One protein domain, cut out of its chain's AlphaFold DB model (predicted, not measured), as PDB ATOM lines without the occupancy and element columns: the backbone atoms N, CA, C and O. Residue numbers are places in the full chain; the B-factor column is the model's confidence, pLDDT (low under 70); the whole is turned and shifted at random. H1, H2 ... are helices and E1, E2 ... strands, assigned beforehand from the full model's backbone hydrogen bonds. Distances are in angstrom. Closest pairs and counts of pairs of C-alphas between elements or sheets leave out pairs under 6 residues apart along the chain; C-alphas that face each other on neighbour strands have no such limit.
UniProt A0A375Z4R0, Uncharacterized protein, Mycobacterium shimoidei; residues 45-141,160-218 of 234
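Overview. This is residues 45 to 141 and 160 to 218 of the 234 residues of an uncharacterized protein of Mycobacterium shimoidei (UniProt A0A375Z4R0). Two small three-stranded antiparallel sheets sit beside each other, each with a short helix at one end that only grazes it: H3 by the sheet E4, E5, E6, and H1 by the sheet E1, E2, E3. Unnamed stretches cross from one sheet to the other and pair there, residues 109 to 110 with E4 and residues 216 to 217 with E1, while the longest helix, H2, lies away from both sheets, at the opposite end of the long axis from H1. The printed part has 156 residues, with three named helices and six named strands in the order H1, E1, E2, E3, H2, H3, E4, E5, E6; the class is mixed, helices and strands, but only 64 residues, under half, are in named elements. The whole is compact, with a radius of gyration of the C-alphas of 15.0 A, and rounded, spanning 42 by 36 by 32 A.

Arrangement. E4, residues 179 to 185, E5, residues 188 to 196, and E6, residues 202 to 205, form a meander, each strand the antiparallel neighbour of the one before, with E5 as the inner strand. In the hairpin of E4 and E5 the directions stand at 149 degrees, and N 181 and O 194, 2.8 A apart, are within hydrogen-bond range. E5 bends by 61 degrees at residue 191. In the hairpin of E5 and E6 the angle is 142 degrees, and N 195 and O 203 are 2.7 A apart. H3, residues 166 to 174, is on this sheet but only grazes it, with its residues 168 to 173; the closest C-alphas of H3 and E4 are those of Ala 169 and Phe 179, 6.1 A apart. Residues 109 to 110 pair antiparallel with residues 179 to 180 of E4. E3, residues 94 to 98, comes near E4, with the C-alphas of Leu 98 and Met 180 closest, 7.8 A apart. E1, residues 70 to 73, E2, residues 86 to 89, and E3 form the second meander, with E2 as the inner strand. E1 and E2, a hairpin, stand at 155 degrees, with N 72 and O 87 2.9 A apart; E2 and E3, also a hairpin, stand at 163 degrees, with N 88 and O 96 2.8 A apart. E1 and E6 are only just apart, with their closest C-alphas at 8.3 A. Residues 216 to 217 pair antiparallel with residues 70 to 71 of E1. H1, residues 57 to 65, only grazes the sheet E1, E2, E3, with its residues 59 to 64; its closest C-alpha pair with E1 is Ala 60 and Phe 70, 5.9 A apart. H2, residues 127 to 139, touches no helix and is not on either sheet. In H1, H2 and H3 every O i to N i+4 pair is within hydrogen-bond range.

Along the chain. E5 is the longest strand by residues and measures 20.3 A from first to last C-alpha; E4 measures 19.4 A, E3 13.3 A, E1 10.6 A, E6 10.2 A and E2 10.0 A. H2 measures 17.6 A, and H1 and H3 12.1 A each. H1 begins with C-alpha 57 at (45.638, -81.388, -83.556). E4 begins with C-alpha 179 at (38.285, -66.946, -101.252). E6 ends with C-alpha 205 at (32.517, -75.074, -93.094).

Size, cuts and confidence. The two C-alphas farthest apart are those of Asp 49 and Ile 139, at 43.3 A. Residues 142 to 159 are not printed, and C-alphas 141 and 160 stand 15.8 A apart across this cut, in the link from H2 to H3. The links E1 to E2, 12 residues, and E3 to H2, 28 residues, are long. The mean pLDDT of the printed part is 82.0; residues 76 to 82 and 117 to 141 are under 70, and H2 has a mean of 43.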
ATOM      1  N   LYS A  45      54.479 -72.751 -94.537       93.19
ATOM      2  CA  LYS A  45      54.268 -74.175 -94.267       93.19
ATOM      3  C   LYS A  45      54.332 -74.424 -92.767       93.19
ATOM      4  O   LYS A  45      55.346 -74.106 -92.156       93.19
ATOM      5  N   ILE A  46      53.267 -74.985 -92.200       92.06
ATOM      6  CA  ILE A  46      53.183 -75.342 -90.778       92.06
ATOM      7  C   ILE A  46      52.848 -76.837 -90.660       92.06
ATOM      8  O   ILE A  46      51.870 -77.328 -91.249       92.06
ATOM      9  N   GLY A  47      53.685 -77.579 -89.928       92.62
ATOM     10  CA  GLY A  47      53.428 -78.973 -89.581       92.62
ATOM     11  C   GLY A  47      52.195 -79.095 -88.686       92.62
ATOM     12  O   GLY A  47      51.829 -78.155 -87.992       92.62
ATOM     13  N   VAL A  48      51.515 -80.244 -88.706       92.25
ATOM     14  CA  VAL A  48      50.362 -80.459 -87.806       92.25
ATOM     15  C   VAL A  48      50.798 -80.394 -86.337       92.25
ATOM     16  O   VAL A  48      50.075 -79.855 -85.508       92.25
ATOM     17  N   ASP A  49      52.004 -80.877 -86.037       92.38
ATOM     18  CA  ASP A  49      52.560 -80.893 -84.680       92.38
ATOM     19  C   ASP A  49      53.077 -79.513 -84.219       92.38
ATOM     20  O   ASP A  49      53.345 -79.328 -83.036       92.38
ATOM     21  N   ASP A  50      53.164 -78.538 -85.133       95.31
ATOM     22  CA  ASP A  50      53.557 -77.149 -84.850       95.31
ATOM     23  C   ASP A  50      52.341 -76.226 -84.636       95.31
ATOM     24  O   ASP A  50      52.485 -75.006 -84.498       95.31
ATOM     25  N   LEU A  51      51.122 -76.777 -84.668       93.44
ATOM     26  CA  LEU A  51      49.909 -76.001 -84.443       93.44
ATOM     27  C   LEU A  51      49.820 -75.532 -82.980       93.44
ATOM     28  O   LEU A  51      50.282 -76.225 -82.070       93.44
ATOM     29  N   PRO A  52      49.201 -74.364 -82.721       92.19
ATOM     30  CA  PRO A  52      48.978 -73.892 -81.361       92.19
ATOM     31  C   PRO A  52      48.247 -74.929 -80.503       92.19
ATOM     32  O   PRO A  52      47.321 -75.585 -80.967       92.19
ATOM     33  N   ALA A  53      48.596 -75.012 -79.217       92.44
ATOM     34  CA  ALA A  53      48.089 -76.048 -78.309       92.44
ATOM     35  C   ALA A  53      46.559 -76.061 -78.103       92.44
ATOM     36  O   ALA A  53      46.022 -77.030 -77.574       92.44
ATOM     37  N   TRP A  54      45.858 -74.984 -78.464       90.44
ATOM     38  CA  TRP A  54      44.396 -74.903 -78.388       90.44
ATOM     39  C   TRP A  54      43.692 -75.398 -79.660       90.44
ATOM     40  O   TRP A  54      42.475 -75.566 -79.635       90.44
ATOM     41  N   VAL A  55      44.431 -75.612 -80.753       94.38
ATOM     42  CA  VAL A  55      43.904 -76.212 -81.981       94.38
ATOM     43  C   VAL A  55      43.710 -77.708 -81.752       94.38
ATOM     44  O   VAL A  55      44.547 -78.362 -81.130       94.38
ATOM     45  N   ASP A  56      42.625 -78.270 -82.278       95.62
ATOM     46  CA  ASP A  56      42.417 -79.713 -82.312       95.62
ATOM     47  C   ASP A  56      43.399 -80.362 -83.300       95.62
ATOM     48  O   ASP A  56      43.141 -80.494 -84.498       95.62
ATOM     49  N   ILE A  57      44.563 -80.755 -82.782       96.38
ATOM     50  CA  ILE A  57      45.638 -81.388 -83.556       96.38
ATOM     51  C   ILE A  57      45.176 -82.725 -84.153       96.38
ATOM     52  O   ILE A  57      45.603 -83.074 -85.254       96.38
ATOM     53  N   VAL A  58      44.303 -83.471 -83.463       97.19
ATOM     54  CA  VAL A  58      43.787 -84.753 -83.970       97.19
ATOM     55  C   VAL A  58      42.879 -84.493 -85.167       97.19
ATOM     56  O   VAL A  58      43.141 -85.024 -86.245       97.19
ATOM     57  N   GLY A  59      41.908 -83.586 -85.026       96.69
ATOM     58  CA  GLY A  59      41.042 -83.163 -86.126       96.69
ATOM     59  C   GLY A  59      41.824 -82.594 -87.316       96.69
ATOM     60  O   GLY A  59      41.556 -82.948 -88.464       96.69
ATOM     61  N   ALA A  60      42.853 -81.778 -87.065       97.19
ATOM     62  CA  ALA A  60      43.722 -81.242 -88.113       97.19
ATOM     63  C   ALA A  60      44.538 -82.333 -88.831       97.19
ATOM     64  O   ALA A  60      44.746 -82.256 -90.048       97.19
ATOM     65  N   ARG A  61      44.998 -83.359 -88.101       97.62
ATOM     66  CA  ARG A  61      45.708 -84.512 -88.670       97.62
ATOM     67  C   ARG A  61      44.783 -85.353 -89.545       97.62
ATOM     68  O   ARG A  61      45.160 -85.681 -90.671       97.62
ATOM     69  N   ASP A  62      43.580 -85.644 -89.064       97.81
ATOM     70  CA  ASP A  62      42.579 -86.435 -89.786       97.81
ATOM     71  C   ASP A  62      42.093 -85.709 -91.049       97.81
ATOM     72  O   ASP A  62      41.964 -86.318 -92.117       97.81
ATOM     73  N   ALA A  63      41.914 -84.385 -90.965       97.38
ATOM     74  CA  ALA A  63      41.616 -83.533 -92.112       97.38
ATOM     75  C   ALA A  63      42.722 -83.619 -93.172       97.38
ATOM     76  O   ALA A  63      42.443 -83.892 -94.340       97.38
ATOM     77  N   ALA A  64      43.987 -83.468 -92.764       97.06
ATOM     78  CA  ALA A  64      45.126 -83.552 -93.673       97.06
ATOM     79  C   ALA A  64      45.243 -84.936 -94.333       97.06
ATOM     80  O   ALA A  64      45.433 -85.015 -95.547       97.06
ATOM     81  N   ALA A  65      45.065 -86.016 -93.565       97.25
ATOM     82  CA  ALA A  65      45.047 -87.385 -94.084       97.25
ATOM     83  C   ALA A  65      43.912 -87.608 -95.101       97.25
ATOM     84  O   ALA A  65      44.072 -88.363 -96.060       97.25
ATOM     85  N   SER A  66      42.794 -86.904 -94.926       97.00
ATOM     86  CA  SER A  66      41.632 -86.943 -95.818       97.00
ATOM     87  C   SER A  66      41.710 -85.948 -96.984       97.00
ATOM     88  O   SER A  66      40.766 -85.850 -97.768       97.00
ATOM     89  N   GLY A  67      42.798 -85.179 -97.108       97.00
ATOM     90  CA  GLY A  67      42.942 -84.150 -98.140       97.00
ATOM     91  C   GLY A  67      42.024 -82.933 -97.952       97.00
ATOM     92  O   GLY A  67      41.772 -82.206 -98.913       97.00
ATOM     93  N   GLN A  68      41.525 -82.707 -96.736       97.88
ATOM     94  CA  GLN A  68      40.630 -81.608 -96.383       97.88
ATOM     95  C   GLN A  68      41.424 -80.419 -95.826       97.88
ATOM     96  O   GLN A  68      42.343 -80.613 -95.021       97.88
ATOM     97  N   PRO A  69      41.087 -79.176 -96.207       98.06
ATOM     98  CA  PRO A  69      41.559 -78.006 -95.486       98.06
ATOM     99  C   PRO A  69      40.988 -77.987 -94.064       98.06
ATOM    100  O   PRO A  69      39.861 -78.421 -93.826       98.06
ATOM    101  N   PHE A  70      41.753 -77.438 -93.131       98.06
ATOM    102  CA  PHE A  70      41.355 -77.268 -91.739       98.06
ATOM    103  C   PHE A  70      41.429 -75.785 -91.374       98.06
ATOM    104  O   PHE A  70      42.465 -75.150 -91.587       98.06
ATOM    105  N   VAL A  71      40.338 -75.218 -90.861       96.25
ATOM    106  CA  VAL A  71      40.259 -73.800 -90.481       96.25
ATOM    107  C   VAL A  71      40.289 -73.645 -88.971       96.25
ATOM    108  O   VAL A  71      39.689 -74.447 -88.267       96.25
ATOM    109  N   PHE A  72      40.969 -72.620 -88.463       94.44
ATOM    110  CA  PHE A  72      41.026 -72.324 -87.034       94.44
ATOM    111  C   PHE A  72      41.206 -70.819 -86.764       94.44
ATOM    112  O   PHE A  72      41.915 -70.136 -87.508       94.44
ATOM    113  N   PRO A  73      40.572 -70.279 -85.715       91.81
ATOM    114  CA  PRO A  73      40.561 -68.850 -85.420       91.81
ATOM    115  C   PRO A  73      41.791 -68.419 -84.606       91.81
ATOM    116  O   PRO A  73      42.137 -69.077 -83.642       91.81
ATOM    117  N   GLU A  74      42.445 -67.301 -84.916       88.25
ATOM    118  CA  GLU A  74      43.494 -66.726 -84.061       88.25
ATOM    119  C   GLU A  74      42.981 -66.499 -82.634       88.25
ATOM    120  O   GLU A  74      41.992 -65.797 -82.432       88.25
ATOM    121  N   ARG A  75      43.678 -67.046 -81.637       82.62
ATOM    122  CA  ARG A  75      43.357 -66.812 -80.232       82.62
ATOM    123  C   ARG A  75      44.372 -65.865 -79.606       82.62
ATOM    124  O   ARG A  75      45.549 -66.208 -79.520       82.62
ATOM    125  N   ASP A  76      43.896 -64.728 -79.110       67.50
ATOM    126  CA  ASP A  76      44.695 -63.864 -78.242       67.50
ATOM    127  C   ASP A  76      44.843 -64.507 -76.852       67.50
ATOM    128  O   ASP A  76      43.913 -65.146 -76.341       67.50
ATOM    129  N   GLU A  77      46.009 -64.334 -76.221       48.50
ATOM    130  CA  GLU A  77      46.264 -64.757 -74.839       48.50
ATOM    131  C   GLU A  77      45.264 -64.066 -73.887       48.50
ATOM    132  O   GLU A  77      45.450 -62.926 -73.474       48.50
ATOM    133  N   GLY A  78      44.163 -64.759 -73.570       53.28
ATOM    134  CA  GLY A  78      43.105 -64.305 -72.654       53.28
ATOM    135  C   GLY A  78      41.692 -64.162 -73.251       53.28
ATOM    136  O   GLY A  78      40.751 -63.928 -72.497       53.28
ATOM    137  N   GLY A  79      41.499 -64.316 -74.566       52.12
ATOM    138  CA  GLY A  79      40.251 -63.915 -75.236       52.12
ATOM    139  C   GLY A  79      39.080 -64.913 -75.185       52.12
ATOM    140  O   GLY A  79      39.216 -66.066 -75.594       52.12
ATOM    141  N   GLN A  80      37.914 -64.418 -74.744       50.16
ATOM    142  CA  GLN A  80      36.542 -64.923 -74.989       50.16
ATOM    143  C   GLN A  80      35.908 -64.275 -76.248       50.16
ATOM    144  O   GLN A  80      34.705 -64.372 -76.467       50.16
ATOM    145  N   VAL A  81      36.703 -63.540 -77.031       53.88
ATOM    146  CA  VAL A  81      36.256 -62.652 -78.115       53.88
ATOM    147  C   VAL A  81      36.567 -63.239 -79.488       53.88
ATOM    148  O   VAL A  81      37.477 -64.056 -79.630       53.88
ATOM    149  N   SER A  82      35.776 -62.822 -80.478       62.84
ATOM    150  CA  SER A  82      35.894 -63.196 -81.885       62.84
ATOM    151  C   SER A  82      37.329 -63.053 -82.385       62.84
ATOM    152  O   SER A  82      38.013 -62.062 -82.123       62.84
ATOM    153  N   ALA A  83      37.799 -64.067 -83.105       71.25
ATOM    154  CA  ALA A  83      39.155 -64.048 -83.604       71.25
ATOM    155  C   ALA A  83      39.345 -62.958 -84.642       71.25
ATOM    156  O   ALA A  83      38.571 -62.816 -85.587       71.25
ATOM    157  N   CYS A  84      40.433 -62.226 -84.464       79.81
ATOM    158  CA  CYS A  84      40.897 -61.213 -85.388       79.81
ATOM    159  C   CYS A  84      41.196 -61.799 -86.775       79.81
ATOM    160  O   CYS A  84      40.918 -61.180 -87.800       79.81
ATOM    161  N   ARG A  85      41.753 -63.010 -86.815       87.25
ATOM    162  CA  ARG A  85      42.075 -63.703 -88.061       87.25
ATOM    163  C   ARG A  85      41.565 -65.118 -88.029       87.25
ATOM    164  O   ARG A  85      41.521 -65.739 -86.977       87.25
ATOM    165  N   THR A  86      41.281 -65.650 -89.204       91.62
ATOM    166  CA  THR A  86      41.051 -67.082 -89.380       91.62
ATOM    167  C   THR A  86      42.174 -67.656 -90.224       91.62
ATOM    168  O   THR A  86      42.467 -67.163 -91.311       91.62
ATOM    169  N   TYR A  87      42.819 -68.702 -89.729       94.75
ATOM    170  CA  TYR A  87      43.813 -69.459 -90.467       94.75
ATOM    171  C   TYR A  87      43.135 -70.618 -91.186       94.75
ATOM    172  O   TYR A  87      42.236 -71.257 -90.647       94.75
ATOM    173  N   MET A  88      43.594 -70.916 -92.394       97.00
ATOM    174  CA  MET A  88      43.260 -72.134 -93.116       97.00
ATOM    175  C   MET A  88      44.548 -72.874 -93.437       97.00
ATOM    176  O   MET A  88      45.395 -72.371 -94.175       97.00
ATOM    177  N   ARG A  89      44.682 -74.083 -92.904       97.38
ATOM    178  CA  ARG A  89      45.771 -75.000 -93.214       97.38
ATOM    179  C   ARG A  89      45.316 -75.994 -94.276       97.38
ATOM    180  O   ARG A  89      44.356 -76.732 -94.087       97.38
ATOM    181  N   MET A  90      46.042 -76.039 -95.380       97.94
ATOM    182  CA  MET A  90      45.881 -77.030 -96.437       97.94
ATOM    183  C   MET A  90      46.484 -78.384 -96.022       97.94
ATOM    184  O   MET A  90      47.362 -78.424 -95.154       97.94
ATOM    185  N   PRO A  91      46.095 -79.499 -96.669       97.00
ATOM    186  CA  PRO A  91      46.650 -80.826 -96.377       97.00
ATOM    187  C   PRO A  91      48.178 -80.887 -96.477       97.00
ATOM    188  O   PRO A  91      48.842 -81.511 -95.654       97.00
ATOM    189  N   ASP A  92      48.738 -80.158 -97.441       96.25
ATOM    190  CA  ASP A  92      50.176 -80.043 -97.689       96.25
ATOM    191  C   ASP A  92      50.905 -79.106 -96.697       96.25
ATOM    192  O   ASP A  92      52.083 -78.788 -96.885       96.25
ATOM    193  N   GLY A  93      50.198 -78.603 -95.684       96.06
ATOM    194  CA  GLY A  93      50.695 -77.694 -94.658       96.06
ATOM    195  C   GLY A  93      50.738 -76.222 -95.047       96.06
ATOM    196  O   GLY A  93      51.175 -75.427 -94.220       96.06
ATOM    197  N   ALA A  94      50.315 -75.830 -96.257       96.50
ATOM    198  CA  ALA A  94      50.233 -74.412 -96.615       96.50
ATOM    199  C   ALA A  94      49.205 -73.698 -95.733       96.50
ATOM    200  O   ALA A  94      48.076 -74.161 -95.607       96.50
ATOM    201  N   VAL A  95      49.588 -72.565 -95.151       95.75
ATOM    202  CA  VAL A  95      48.718 -71.753 -94.306       95.75
ATOM    203  C   VAL A  95      48.357 -70.463 -95.016       95.75
ATOM    204  O   VAL A  95      49.212 -69.704 -95.475       95.75
ATOM    205  N   TRP A  96      47.057 -70.239 -95.069       95.00
ATOM    206  CA  TRP A  96      46.409 -69.060 -95.597       95.00
ATOM    207  C   TRP A  96      45.730 -68.315 -94.457       95.00
ATOM    208  O   TRP A  96      45.217 -68.926 -93.523       95.00
ATOM    209  N   ILE A  97      45.720 -66.991 -94.533       92.62
ATOM    210  CA  ILE A  97      45.224 -66.121 -93.471       92.62
ATOM    211  C   ILE A  97      44.085 -65.275 -94.022       92.62
ATOM    212  O   ILE A  97      44.275 -64.469 -94.933       92.62
ATOM    213  N   LEU A  98      42.894 -65.452 -93.465       91.19
ATOM    214  CA  LEU A  98      41.793 -64.530 -93.652       91.19
ATOM    215  C   LEU A  98      41.995 -63.385 -92.659       91.19
ATOM    216  O   LEU A  98      41.779 -63.541 -91.457       91.19
ATOM    217  N   ASN A  99      42.442 -62.237 -93.169       86.00
ATOM    218  CA  ASN A  99      42.612 -61.004 -92.395       86.00
ATOM    219  C   ASN A  99      41.256 -60.297 -92.234       86.00
ATOM    220  O   ASN A  99      41.060 -59.177 -92.702       86.00
ATOM    221  N   HIS A 100      40.298 -61.013 -91.654       81.94
ATOM    222  CA  HIS A 100      38.946 -60.548 -91.402       81.94
ATOM    223  C   HIS A 100      38.510 -61.080 -90.035       81.94
ATOM    224  O   HIS A 100      38.675 -62.281 -89.791       81.94
ATOM    225  N   PRO A 101      37.953 -60.222 -89.166       77.12
ATOM    226  CA  PRO A 101      37.486 -60.665 -87.868       77.12
ATOM    227  C   PRO A 101      36.249 -61.552 -88.013       77.12
ATOM    228  O   PRO A 101      35.398 -61.306 -88.867       77.12
ATOM    229  N   ASP A 102      36.105 -62.512 -87.109       76.50
ATOM    230  CA  ASP A 102      34.842 -63.204 -86.857       76.50
ATOM    231  C   ASP A 102      34.306 -64.047 -88.042       76.50
ATOM    232  O   ASP A 102      35.034 -64.856 -88.624       76.50
ATOM    233  N   THR A 103      33.012 -63.923 -88.358       81.88
ATOM    234  CA  THR A 103      32.324 -64.673 -89.417       81.88
ATOM    235  C   THR A 103      32.809 -64.292 -90.812       81.88
ATOM    236  O   THR A 103      33.205 -63.154 -91.074       81.88
ATOM    237  N   ALA A 104      32.736 -65.246 -91.748       87.31
ATOM    238  CA  ALA A 104      33.003 -64.948 -93.148       87.31
ATOM    239  C   ALA A 104      32.069 -63.825 -93.645       87.31
ATOM    240  O   ALA A 104      30.883 -63.818 -93.313       87.31
ATOM    241  N   PRO A 105      32.557 -62.884 -94.466       88.38
ATOM    242  CA  PRO A 105      31.702 -61.862 -95.051       88.38
ATOM    243  C   PRO A 105      30.783 -62.459 -96.122       88.38
ATOM    244  O   PRO A 105      31.190 -63.320 -96.900       88.38
ATOM    245  N   VAL A 106      29.552 -61.950 -96.225       88.31
ATOM    246  CA  VAL A 106      28.551 -62.408 -97.212       88.31
ATOM    247  C   VAL A 106      29.042 -62.243 -98.656       88.31
ATOM    248  O   VAL A 106      28.929 -63.169 -99.455       88.31
ATOM    249  N   GLY A 107      29.643 -61.092 -98.974       86.56
ATOM    250  CA  GLY A 107      30.251 -60.838-100.287       86.56
ATOM    251  C   GLY A 107      31.561 -61.594-100.522       86.56
ATOM    252  O   GLY A 107      32.012 -61.704-101.659       86.56
ATOM    253  N   GLY A 108      32.143 -62.142 -99.457       90.94
ATOM    254  CA  GLY A 108      33.397 -62.871 -99.459       90.94
ATOM    255  C   GLY A 108      34.658 -62.009 -99.400       90.94
ATOM    256  O   GLY A 108      34.629 -60.784 -99.511       90.94
ATOM    257  N   THR A 109      35.790 -62.653 -99.134       91.75
ATOM    258  CA  THR A 109      37.115 -62.037 -99.009       91.75
ATOM    259  C   THR A 109      38.202 -63.063 -99.319       91.75
ATOM    260  O   THR A 109      38.095 -64.240 -98.975       91.75
ATOM    261  N   ALA A 110      39.261 -62.613 -99.993       92.50
ATOM    262  CA  ALA A 110      40.411 -63.453-100.300       92.50
ATOM    263  C   ALA A 110      41.263 -63.701 -99.050       92.50
ATOM    264  O   ALA A 110      41.505 -62.794 -98.253       92.50
ATOM    265  N   PHE A 111      41.776 -64.918 -98.924       92.44
ATOM    266  CA  PHE A 111      42.877 -65.205 -98.025       92.44
ATOM    267  C   PHE A 111      44.178 -64.579 -98.541       92.44
ATOM    268  O   PHE A 111      44.364 -64.348 -99.736       92.44
ATOM    269  N   SER A 112      45.115 -64.367 -97.623       90.62
ATOM    270  CA  SER A 112      46.465 -63.878 -97.882       90.62
ATOM    271  C   SER A 112      47.494 -64.897 -97.382       90.62
ATOM    272  O   SER A 112      47.263 -65.553 -96.365       90.62
ATOM    273  N   PRO A 113      48.654 -65.046 -98.044       89.38
ATOM    274  CA  PRO A 113      49.763 -65.849 -97.522       89.38
ATOM    275  C   PRO A 113      50.467 -65.153 -96.345       89.38
ATOM    276  O   PRO A 113      51.378 -65.715 -95.736       89.38
ATOM    277  N   ARG A 114      50.091 -63.901 -96.051       85.31
ATOM    278  CA  ARG A 114      50.676 -63.080 -95.002       85.31
ATOM    279  C   ARG A 114      49.623 -62.596 -94.023       85.31
ATOM    280  O   ARG A 114      48.461 -62.349 -94.343       85.31
ATOM    281  N   ARG A 115      50.104 -62.429 -92.798       82.00
ATOM    282  CA  ARG A 115      49.406 -61.699 -91.759       82.00
ATOM    283  C   ARG A 115      49.459 -60.230 -92.147       82.00
ATOM    284  O   ARG A 115      50.474 -59.571 -91.926       82.00
ATOM    285  N   ASP A 116      48.394 -59.741 -92.760       70.06
ATOM    286  CA  ASP A 116      48.300 -58.332 -93.102       70.06
ATOM    287  C   ASP A 116      47.813 -57.552 -91.869       70.06
ATOM    288  O   ASP A 116      47.146 -58.076 -90.967       70.06
ATOM    289  N   LEU A 117      48.219 -56.284 -91.787       51.59
ATOM    290  CA  LEU A 117      47.889 -55.383 -90.673       51.59
ATOM    291  C   LEU A 117      46.464 -54.813 -90.765       51.59
ATOM    292  O   LEU A 117      46.069 -54.002 -89.930       51.59
ATOM    293  N   LEU A 118      45.697 -55.194 -91.786       51.03
ATOM    294  CA  LEU A 118      44.338 -54.710 -91.970       51.03
ATOM    295  C   LEU A 118      43.415 -55.387 -90.945       51.03
ATOM    296  O   LEU A 118      43.098 -56.562 -91.083       51.03
ATOM    297  N   GLY A 119      42.988 -54.623 -89.933       51.53
ATOM    298  CA  GLY A 119      41.720 -54.852 -89.232       51.53
ATOM    299  C   GLY A 119      41.772 -55.485 -87.841       51.53
ATOM    300  O   GLY A 119      40.716 -55.789 -87.297       51.53
ATOM    301  N   CYS A 120      42.950 -55.686 -87.248       54.38
ATOM    302  CA  CYS A 120      43.065 -56.385 -85.961       54.38
ATOM    303  C   CYS A 120      43.966 -55.625 -84.981       54.38
ATOM    304  O   CYS A 120      45.162 -55.915 -84.877       54.38
ATOM    305  N   GLY A 121      43.381 -54.627 -84.309       46.31
ATOM    306  CA  GLY A 121      43.990 -53.812 -83.250       46.31
ATOM    307  C   GLY A 121      43.984 -52.302 -83.534       46.31
ATOM    308  O   GLY A 121      43.808 -51.873 -84.671       46.31
ATOM    309  N   ASP A 122      44.264 -51.489 -82.507       42.06
ATOM    310  CA  ASP A 122      44.239 -50.006 -82.520       42.06
ATOM    311  C   ASP A 122      45.163 -49.328 -83.557       42.06
ATOM    312  O   ASP A 122      45.189 -48.104 -83.677       42.06
ATOM    313  N   ARG A 123      45.967 -50.097 -84.303       41.59
ATOM    314  CA  ARG A 123      46.957 -49.580 -85.264       41.59
ATOM    315  C   ARG A 123      46.633 -49.858 -86.733       41.59
ATOM    316  O   ARG A 123      47.434 -49.499 -87.593       41.59
ATOM    317  N   GLY A 124      45.485 -50.457 -87.047       41.19
ATOM    318  CA  GLY A 124      45.043 -50.662 -88.427       41.19
ATOM    319  C   GLY A 124      43.527 -50.603 -88.525       41.19
ATOM    320  O   GLY A 124      42.876 -51.431 -87.910       41.19
ATOM    321  N   PHE A 125      43.000 -49.627 -89.282       38.69
ATOM    322  CA  PHE A 125      41.569 -49.393 -89.559       38.69
ATOM    323  C   PHE A 125      40.648 -49.801 -88.396       38.69
ATOM    324  O   PHE A 125      40.132 -50.912 -88.377       38.69
ATOM    325  N   GLY A 126      40.484 -48.903 -87.417       37.19
ATOM    326  CA  GLY A 126      39.806 -49.193 -86.149       37.19
ATOM    327  C   GLY A 126      38.413 -49.813 -86.293       37.19
ATOM    328  O   GLY A 126      37.740 -49.615 -87.311       37.19
ATOM    329  N   LEU A 127      37.994 -50.528 -85.243       40.22
ATOM    330  CA  LEU A 127      36.676 -51.158 -85.084       40.22
ATOM    331  C   LEU A 127      35.527 -50.236 -85.520       40.22
ATOM    332  O   LEU A 127      34.671 -50.686 -86.268       40.22
ATOM    333  N   ASP A 128      35.583 -48.936 -85.218       42.84
ATOM    334  CA  ASP A 128      34.567 -47.958 -85.644       42.84
ATOM    335  C   ASP A 128      34.455 -47.832 -87.172       42.84
ATOM    336  O   ASP A 128      33.366 -47.726 -87.732       42.84
ATOM    337  N   SER A 129      35.585 -47.872 -87.886       52.22
ATOM    338  CA  SER A 129      35.610 -47.835 -89.354       52.22
ATOM    339  C   SER A 129      35.142 -49.150 -89.972       52.22
ATOM    340  O   SER A 129      34.649 -49.149 -91.100       52.22
ATOM    341  N   TRP A 130      35.281 -50.254 -89.232       44.06
ATOM    342  CA  TRP A 130      34.758 -51.557 -89.608       44.06
ATOM    343  C   TRP A 130      33.257 -51.653 -89.344       44.06
ATOM    344  O   TRP A 130      32.540 -52.042 -90.251       44.06
ATOM    345  N   GLU A 131      32.758 -51.230 -88.186       48.97
ATOM    346  CA  GLU A 131      31.333 -51.191 -87.835       48.97
ATOM    347  C   GLU A 131      30.560 -50.217 -88.725       48.97
ATOM    348  O   GLU A 131      29.528 -50.587 -89.273       48.97
ATOM    349  N   THR A 132      31.118 -49.037 -89.013       43.88
ATOM    350  CA  THR A 132      30.541 -48.096 -89.990       43.88
ATOM    351  C   THR A 132      30.438 -48.729 -91.382       43.88
ATOM    352  O   THR A 132      29.485 -48.485 -92.122       43.88
ATOM    353  N   ARG A 133      31.404 -49.579 -91.760       50.41
ATOM    354  CA  ARG A 133      31.371 -50.309 -93.034       50.41
ATOM    355  C   ARG A 133      30.483 -51.550 -92.963       50.41
ATOM    356  O   ARG A 133      29.850 -51.869 -93.957       50.41
ATOM    357  N   ARG A 134      30.392 -52.214 -91.809       48.50
ATOM    358  CA  ARG A 134      29.476 -53.318 -91.523       48.50
ATOM    359  C   ARG A 134      28.051 -52.827 -91.628       48.50
ATOM    360  O   ARG A 134      27.275 -53.504 -92.267       48.50
ATOM    361  N   ASP A 135      27.727 -51.654 -91.103       42.88
ATOM    362  CA  ASP A 135      26.406 -51.052 -91.240       42.88
ATOM    363  C   ASP A 135      26.180 -50.573 -92.678       42.88
ATOM    364  O   ASP A 135      25.116 -50.815 -93.228       42.88
ATOM    365  N   ALA A 136      27.191 -50.033 -93.367       38.72
ATOM    366  CA  ALA A 136      27.080 -49.747 -94.802       38.72
ATOM    367  C   ALA A 136      26.863 -51.017 -95.660       38.72
ATOM    368  O   ALA A 136      26.112 -50.979 -96.633       38.72
ATOM    369  N   PHE A 137      27.468 -52.153 -95.294       38.97
ATOM    370  CA  PHE A 137      27.313 -53.445 -95.972       38.97
ATOM    371  C   PHE A 137      26.094 -54.249 -95.491       38.97
ATOM    372  O   PHE A 137      25.544 -55.022 -96.266       38.97
ATOM    373  N   ALA A 138      25.629 -54.043 -94.260       37.66
ATOM    374  CA  ALA A 138      24.398 -54.599 -93.703       37.66
ATOM    375  C   ALA A 138      23.178 -53.819 -94.205       37.66
ATOM    376  O   ALA A 138      22.136 -54.410 -94.454       37.66
ATOM    377  N   ILE A 139      23.317 -52.519 -94.474       35.50
ATOM    378  CA  ILE A 139      22.354 -51.749 -95.272       35.50
ATOM    379  C   ILE A 139      22.426 -52.187 -96.748       35.50
ATOM    380  O   ILE A 139      21.410 -52.190 -97.437       35.50
ATOM    381  N   ALA A 140      23.586 -52.654 -97.227       37.59
ATOM    382  CA  ALA A 140      23.707 -53.334 -98.520       37.59
ATOM    383  C   ALA A 140      23.297 -54.823 -98.489       37.59
ATOM    384  O   ALA A 140      23.333 -55.477 -99.535       37.59
ATOM    385  N   ALA A 141      22.835 -55.361 -97.350       40.97
ATOM    386  CA  ALA A 141      22.224 -56.688 -97.255       40.97
ATOM    387  C   ALA A 141      20.780 -56.651 -97.782       40.97
ATOM    388  O   ALA A 141      19.832 -56.965 -97.078       40.97
ATOM    389  N   LEU A 160      24.907 -71.953-102.817       90.38
ATOM    390  CA  LEU A 160      25.433 -71.619-101.490       90.38
ATOM    391  C   LEU A 160      25.076 -70.187-101.088       90.38
ATOM    392  O   LEU A 160      24.670 -69.939 -99.958       90.38
ATOM    393  N   SER A 161      25.269 -69.233-101.999       90.88
ATOM    394  CA  SER A 161      24.997 -67.821-101.753       90.88
ATOM    395  C   SER A 161      24.866 -67.056-103.067       90.88
ATOM    396  O   SER A 161      25.734 -67.099-103.937       90.88
ATOM    397  N   THR A 162      23.782 -66.296-103.196       90.06
ATOM    398  CA  THR A 162      23.557 -65.372-104.320       90.06
ATOM    399  C   THR A 162      24.208 -64.006-104.106       90.06
ATOM    400  O   THR A 162      24.200 -63.174-105.011       90.06
ATOM    401  N   ALA A 163      24.774 -63.768-102.921       89.00
ATOM    402  CA  ALA A 163      25.322 -62.480-102.510       89.00
ATOM    403  C   ALA A 163      26.856 -62.399-102.622       89.00
ATOM    404  O   ALA A 163      27.444 -61.380-102.268       89.00
ATOM    405  N   VAL A 164      27.506 -63.453-103.128       91.19
ATOM    406  CA  VAL A 164      28.960 -63.482-103.343       91.19
ATOM    407  C   VAL A 164      29.370 -62.458-104.402       91.19
ATOM    408  O   VAL A 164      28.813 -62.441-105.503       91.19
ATOM    409  N   ASP A 165      30.407 -61.660-104.127       90.38
ATOM    410  CA  ASP A 165      31.054 -60.834-105.150       90.38
ATOM    411  C   ASP A 165      31.872 -61.735-106.085       90.38
ATOM    412  O   ASP A 165      33.046 -62.040-105.855       90.38
ATOM    413  N   GLN A 166      31.240 -62.162-107.179       91.06
ATOM    414  CA  GLN A 166      31.864 -63.039-108.168       91.06
ATOM    415  C   GLN A 166      33.071 -62.391-108.861       91.06
ATOM    416  O   GLN A 166      33.973 -63.098-109.310       91.06
ATOM    417  N   THR A 167      33.130 -61.057-108.932       88.31
ATOM    418  CA  THR A 167      34.284 -60.360-109.516       88.31
ATOM    419  C   THR A 167      35.471 -60.420-108.557       88.31
ATOM    420  O   THR A 167      36.599 -60.668-108.986       88.31
ATOM    421  N   ALA A 168      35.244 -60.233-107.253       87.31
ATOM    422  CA  ALA A 168      36.272 -60.428-106.233       87.31
ATOM    423  C   ALA A 168      36.745 -61.885-106.170       87.31
ATOM    424  O   ALA A 168      37.955 -62.119-106.156       87.31
ATOM    425  N   ALA A 169      35.817 -62.841-106.231       90.56
ATOM    426  CA  ALA A 169      36.127 -64.265-106.298       90.56
ATOM    427  C   ALA A 169      37.007 -64.592-107.517       90.56
ATOM    428  O   ALA A 169      38.064 -65.205-107.370       90.56
ATOM    429  N   GLN A 170      36.650 -64.097-108.710       92.88
ATOM    430  CA  GLN A 170      37.461 -64.288-109.915       92.88
ATOM    431  C   GLN A 170      38.869 -63.700-109.764       92.88
ATOM    432  O   GLN A 170      39.850 -64.328-110.166       92.88
ATOM    433  N   ARG A 171      38.989 -62.492-109.194       88.44
ATOM    434  CA  ARG A 171      40.294 -61.861-108.947       88.44
ATOM    435  C   ARG A 171      41.149 -62.700-107.999       88.44
ATOM    436  O   ARG A 171      42.329 -62.880-108.280       88.44
ATOM    437  N   ALA A 172      40.561 -63.234-106.930       89.69
ATOM    438  CA  ALA A 172      41.252 -64.110-105.988       89.69
ATOM    439  C   ALA A 172      41.738 -65.399-106.668       89.69
ATOM    440  O   ALA A 172      42.925 -65.714-106.592       89.69
ATOM    441  N   MET A 173      40.870 -66.071-107.434       92.56
ATOM    442  CA  MET A 173      41.233 -67.281-108.182       92.56
ATOM    443  C   MET A 173      42.383 -67.032-109.162       92.56
ATOM    444  O   MET A 173      43.360 -67.776-109.166       92.56
ATOM    445  N   ARG A 174      42.322 -65.947-109.950       89.38
ATOM    446  CA  ARG A 174      43.407 -65.566-110.876       89.38
ATOM    447  C   ARG A 174      44.720 -65.260-110.157       89.38
ATOM    448  O   ARG A 174      45.784 -65.476-110.726       89.38
ATOM    449  N   ALA A 175      44.646 -64.754-108.929       86.12
ATOM    450  CA  ALA A 175      45.804 -64.491-108.085       86.12
ATOM    451  C   ALA A 175      46.315 -65.742-107.340       86.12
ATOM    452  O   ALA A 175      47.297 -65.643-106.609       86.12
ATOM    453  N   GLY A 176      45.674 -66.905-107.505       90.56
ATOM    454  CA  GLY A 176      46.042 -68.122-106.782       90.56
ATOM    455  C   GLY A 176      45.670 -68.089-105.297       90.56
ATOM    456  O   GLY A 176      46.274 -68.811-104.507       90.56
ATOM    457  N   LEU A 177      44.705 -67.252-104.906       92.81
ATOM    458  CA  LEU A 177      44.285 -67.058-103.518       92.81
ATOM    459  C   LEU A 177      42.951 -67.768-103.247       92.81
ATOM    460  O   LEU A 177      42.008 -67.596-104.027       92.81
ATOM    461  N   PRO A 178      42.821 -68.518-102.139       96.25
ATOM    462  CA  PRO A 178      41.520 -68.983-101.676       96.25
ATOM    463  C   PRO A 178      40.597 -67.805-101.337       96.25
ATOM    464  O   PRO A 178      41.062 -66.743-100.923       96.25
ATOM    465  N   PHE A 179      39.287 -67.989-101.470       95.38
ATOM    466  CA  PHE A 179      38.285 -66.946-101.252       95.38
ATOM    467  C   PHE A 179      37.164 -67.456-100.343       95.38
ATOM    468  O   PHE A 179      36.429 -68.360-100.731       95.38
ATOM    469  N   MET A 180      37.037 -66.898 -99.137       95.69
ATOM    470  CA  MET A 180      36.011 -67.291 -98.163       95.69
ATOM    471  C   MET A 180      34.779 -66.406 -98.275       95.69
ATOM    472  O   MET A 180      34.928 -65.198 -98.416       95.69
ATOM    473  N   PHE A 181      33.581 -66.966 -98.145       94.81
ATOM    474  CA  PHE A 181      32.322 -66.224 -98.107       94.81
ATOM    475  C   PHE A 181      31.299 -66.900 -97.190       94.81
ATOM    476  O   PHE A 181      31.368 -68.106 -96.950       94.81
ATOM    477  N   ALA A 182      30.344 -66.126 -96.675       93.06
ATOM    478  CA  ALA A 182      29.214 -66.683 -95.939       93.06
ATOM    479  C   ALA A 182      28.166 -67.266 -96.892       93.06
ATOM    480  O   ALA A 182      27.893 -66.706 -97.958       93.06
ATOM    481  N   ALA A 183      27.528 -68.344 -96.455       91.25
ATOM    482  CA  ALA A 183      26.350 -68.936 -97.068       91.25
ATOM    483  C   ALA A 183      25.155 -68.753 -96.111       91.25
ATOM    484  O   ALA A 183      24.978 -69.542 -95.173       91.25
ATOM    485  N   PRO A 184      24.365 -67.673 -96.289       88.62
ATOM    486  CA  PRO A 184      23.214 -67.403 -95.445       88.62
ATOM    487  C   PRO A 184      22.092 -68.417 -95.679       88.62
ATOM    488  O   PRO A 184      21.788 -68.773 -96.815       88.62
ATOM    489  N   SER A 185      21.416 -68.830 -94.609       82.00
ATOM    490  CA  SER A 185      20.194 -69.640 -94.686       82.00
ATOM    491  C   SER A 185      19.383 -69.491 -93.404       82.00
ATOM    492  O   SER A 185      19.935 -69.206 -92.342       82.00
ATOM    493  N   GLY A 186      18.059 -69.636 -93.496       78.50
ATOM    494  CA  GLY A 186      17.175 -69.651 -92.325       78.50
ATOM    495  C   GLY A 186      17.232 -68.406 -91.429       78.50
ATOM    496  O   GLY A 186      16.960 -68.509 -90.239       78.50
ATOM    497  N   GLY A 187      17.595 -67.240 -91.978       77.56
ATOM    498  CA  GLY A 187      17.762 -65.994 -91.214       77.56
ATOM    499  C   GLY A 187      19.116 -65.853 -90.508       77.56
ATOM    500  O   GLY A 187      19.330 -64.868 -89.806       77.56
ATOM    501  N   VAL A 188      20.039 -66.797 -90.708       77.69
ATOM    502  CA  VAL A 188      21.402 -66.742 -90.178       77.69
ATOM    503  C   VAL A 188      22.363 -66.320 -91.283       77.69
ATOM    504  O   VAL A 188      22.463 -66.984 -92.315       77.69
ATOM    505  N   THR A 189      23.091 -65.224 -91.058       75.50
ATOM    506  CA  THR A 189      24.004 -64.619 -92.047       75.50
ATOM    507  C   THR A 189      25.119 -65.566 -92.490       75.50
ATOM    508  O   THR A 189      25.472 -65.586 -93.663       75.50
ATOM    509  N   ALA A 190      25.645 -66.376 -91.573       81.12
ATOM    510  CA  ALA A 190      26.656 -67.395 -91.843       81.12
ATOM    511  C   ALA A 190      26.174 -68.743 -91.298       81.12
ATOM    512  O   ALA A 190      26.749 -69.291 -90.364       81.12
ATOM    513  N   CYS A 191      25.059 -69.241 -91.834       86.88
ATOM    514  CA  CYS A 191      24.595 -70.596 -91.535       86.88
ATOM    515  C   CYS A 191      25.699 -71.618 -91.867       86.88
ATOM    516  O   CYS A 191      26.004 -72.498 -91.063       86.88
ATOM    517  N   HIS A 192      26.329 -71.428 -93.025       91.38
ATOM    518  CA  HIS A 192      27.596 -72.041 -93.381       91.38
ATOM    519  C   HIS A 192      28.571 -70.949 -93.812       91.38
ATOM    520  O   HIS A 192      28.182 -69.827 -94.154       91.38
ATOM    521  N   SER A 193      29.848 -71.297 -93.852       94.12
ATOM    522  CA  SER A 193      30.837 -70.546 -94.623       94.12
ATOM    523  C   SER A 193      31.415 -71.457 -95.693       94.12
ATOM    524  O   SER A 193      31.468 -72.669 -95.514       94.12
ATOM    525  N   ALA A 194      31.856 -70.896 -96.807       96.31
ATOM    526  CA  ALA A 194      32.480 -71.657 -97.875       96.31
ATOM    527  C   ALA A 194      33.777 -70.994 -98.328       96.31
ATOM    528  O   ALA A 194      33.931 -69.777 -98.252       96.31
ATOM    529  N   VAL A 195      34.715 -71.809 -98.794       97.50
ATOM    530  CA  VAL A 195      35.991 -71.400 -99.364       97.50
ATOM    531  C   VAL A 195      36.048 -71.897-100.800       97.50
ATOM    532  O   VAL A 195      36.050 -73.100-101.054       97.50
ATOM    533  N   LEU A 196      36.111 -70.958-101.736       97.75
ATOM    534  CA  LEU A 196      36.425 -71.209-103.131       97.75
ATOM    535  C   LEU A 196      37.944 -71.237-103.307       97.75
ATOM    536  O   LEU A 196      38.636 -70.256-103.033       97.75
ATOM    537  N   MET A 197      38.459 -72.365-103.773       97.50
ATOM    538  CA  MET A 197      39.871 -72.561-104.071       97.50
ATOM    539  C   MET A 197      40.214 -72.049-105.479       97.50
ATOM    540  O   MET A 197      39.338 -71.987-106.347       97.50
ATOM    541  N   PRO A 198      41.491 -71.721-105.756       95.00
ATOM    542  CA  PRO A 198      41.915 -71.247-107.077       95.00
ATOM    543  C   PRO A 198      41.665 -72.232-108.225       95.00
ATOM    544  O   PRO A 198      41.525 -71.814-109.370       95.00
ATOM    545  N   ASP A 199      41.597 -73.529-107.923       95.31
ATOM    546  CA  ASP A 199      41.290 -74.601-108.876       95.31
ATOM    547  C   ASP A 199      39.779 -74.773-109.140       95.31
ATOM    548  O   ASP A 199      39.380 -75.639-109.915       95.31
ATOM    549  N   GLY A 200      38.935 -73.950-108.509       95.31
ATOM    550  CA  GLY A 200      37.480 -73.993-108.632       95.31
ATOM    551  C   GLY A 200      36.788 -74.946-107.656       95.31
ATOM    552  O   GLY A 200      35.559 -74.987-107.639       95.31
ATOM    553  N   ASN A 201      37.530 -75.687-106.824       96.75
ATOM    554  CA  ASN A 201      36.924 -76.513-105.783       96.75
ATOM    555  C   ASN A 201      36.314 -75.638-104.684       96.75
ATOM    556  O   ASN A 201      36.907 -74.644-104.265       96.75
ATOM    557  N   VAL A 202      35.150 -76.041-104.174       97.31
ATOM    558  CA  VAL A 202      34.489 -75.366-103.055       97.31
ATOM    559  C   VAL A 202      34.479 -76.287-101.846       97.31
ATOM    560  O   VAL A 202      34.096 -77.453-101.939       97.31
ATOM    561  N   TRP A 203      34.907 -75.740-100.717       97.69
ATOM    562  CA  TRP A 203      34.904 -76.393 -99.418       97.69
ATOM    563  C   TRP A 203      33.982 -75.638 -98.472       97.69
ATOM    564  O   TRP A 203      33.939 -74.415 -98.499       97.69
ATOM    565  N   VAL A 204      33.244 -76.346 -97.634       96.06
ATOM    566  CA  VAL A 204      32.189 -75.812 -96.782       96.06
ATOM    567  C   VAL A 204      32.550 -76.074 -95.330       96.06
ATOM    568  O   VAL A 204      32.801 -77.209 -94.923       96.06
ATOM    569  N   LEU A 205      32.556 -75.008 -94.541       94.81
ATOM    570  CA  LEU A 205      32.517 -75.074 -93.094       94.81
ATOM    571  C   LEU A 205      31.059 -75.291 -92.688       94.81
ATOM    572  O   LEU A 205      30.245 -74.366 -92.742       94.81
ATOM    573  N   ASN A 206      30.740 -76.519 -92.290       92.75
ATOM    574  CA  ASN A 206      29.399 -76.915 -91.852       92.75
ATOM    575  C   ASN A 206      29.135 -76.542 -90.386       92.75
ATOM    576  O   ASN A 206      28.554 -77.319 -89.637       92.75
ATOM    577  N   GLU A 207      29.573 -75.348 -90.002       89.25
ATOM    578  CA  GLU A 207      29.379 -74.764 -88.681       89.25
ATOM    579  C   GLU A 207      28.666 -73.430 -88.847       89.25
ATOM    580  O   GLU A 207      28.942 -72.671 -89.782       89.25
ATOM    581  N   THR A 208      27.741 -73.151 -87.937       87.31
ATOM    582  CA  THR A 208      27.045 -71.872 -87.912       87.31
ATOM    583  C   THR A 208      27.893 -70.821 -87.214       87.31
ATOM    584  O   THR A 208      28.353 -71.021 -86.092       87.31
ATOM    585  N   GLY A 209      28.013 -69.652 -87.839       86.06
ATOM    586  CA  GLY A 209      28.695 -68.511 -87.254       86.06
ATOM    587  C   GLY A 209      30.222 -68.599 -87.388       86.06
ATOM    588  O   GLY A 209      30.716 -68.966 -88.458       86.06
ATOM    589  N   PRO A 210      30.976 -68.135 -86.376       86.69
ATOM    590  CA  PRO A 210      32.433 -68.059 -86.444       86.69
ATOM    591  C   PRO A 210      33.077 -69.448 -86.450       86.69
ATOM    592  O   PRO A 210      32.477 -70.428 -86.009       86.69
ATOM    593  N   VAL A 211      34.334 -69.533 -86.895       90.12
ATOM    594  CA  VAL A 211      35.088 -70.792 -86.826       90.12
ATOM    595  C   VAL A 211      35.230 -71.237 -85.361       90.12
ATOM    596  O   VAL A 211      35.623 -70.416 -84.527       90.12
ATOM    597  N   PRO A 212      34.952 -72.514 -85.024       90.12
ATOM    598  CA  PRO A 212      35.130 -73.025 -83.668       90.12
ATOM    599  C   PRO A 212      36.554 -72.819 -83.154       90.12
ATOM    600  O   PRO A 212      37.507 -72.919 -83.922       90.12
ATOM    601  N   ILE A 213      36.720 -72.604 -81.844       88.19
ATOM    602  CA  ILE A 213      38.039 -72.332 -81.240       88.19
ATOM    603  C   ILE A 213      39.040 -73.450 -81.538       88.19
ATOM    604  O   ILE A 213      40.164 -73.153 -81.906       88.19
ATOM    605  N   GLY A 214      38.647 -74.721 -81.438       90.50
ATOM    606  CA  GLY A 214      39.530 -75.847 -81.784       90.50
ATOM    607  C   GLY A 214      39.835 -75.962 -83.283       90.50
ATOM    608  O   GLY A 214      40.696 -76.741 -83.679       90.50
ATOM    609  N   GLY A 215      39.157 -75.176 -84.112       94.06
ATOM    610  CA  GLY A 215      39.105 -75.336 -85.550       94.06
ATOM    611  C   GLY A 215      38.124 -76.414 -85.991       94.06
ATOM    612  O   GLY A 215      37.494 -77.090 -85.178       94.06
ATOM    613  N   ALA A 216      37.976 -76.541 -87.303       95.62
ATOM    614  CA  ALA A 216      37.125 -77.538 -87.924       95.62
ATOM    615  C   ALA A 216      37.644 -77.900 -89.325       95.62
ATOM    616  O   ALA A 216      38.188 -77.040 -90.033       95.62
ATOM    617  N   PRO A 217      37.469 -79.159 -89.759       97.31
ATOM    618  CA  PRO A 217      37.704 -79.535 -91.142       97.31
ATOM    619  C   PRO A 217      36.639 -78.925 -92.059       97.31
ATOM    620  O   PRO A 217      35.470 -78.805 -91.685       97.31
ATOM    621  N   LEU A 218      37.031 -78.578 -93.283       97.19
ATOM    622  CA  LEU A 218      36.077 -78.235 -94.331       97.19
ATOM    623  C   LEU A 218      35.655 -79.484 -95.111       97.19
ATOM    624  O   LEU A 218      36.465 -80.362 -95.399       97.19
TER     625      LEU A 218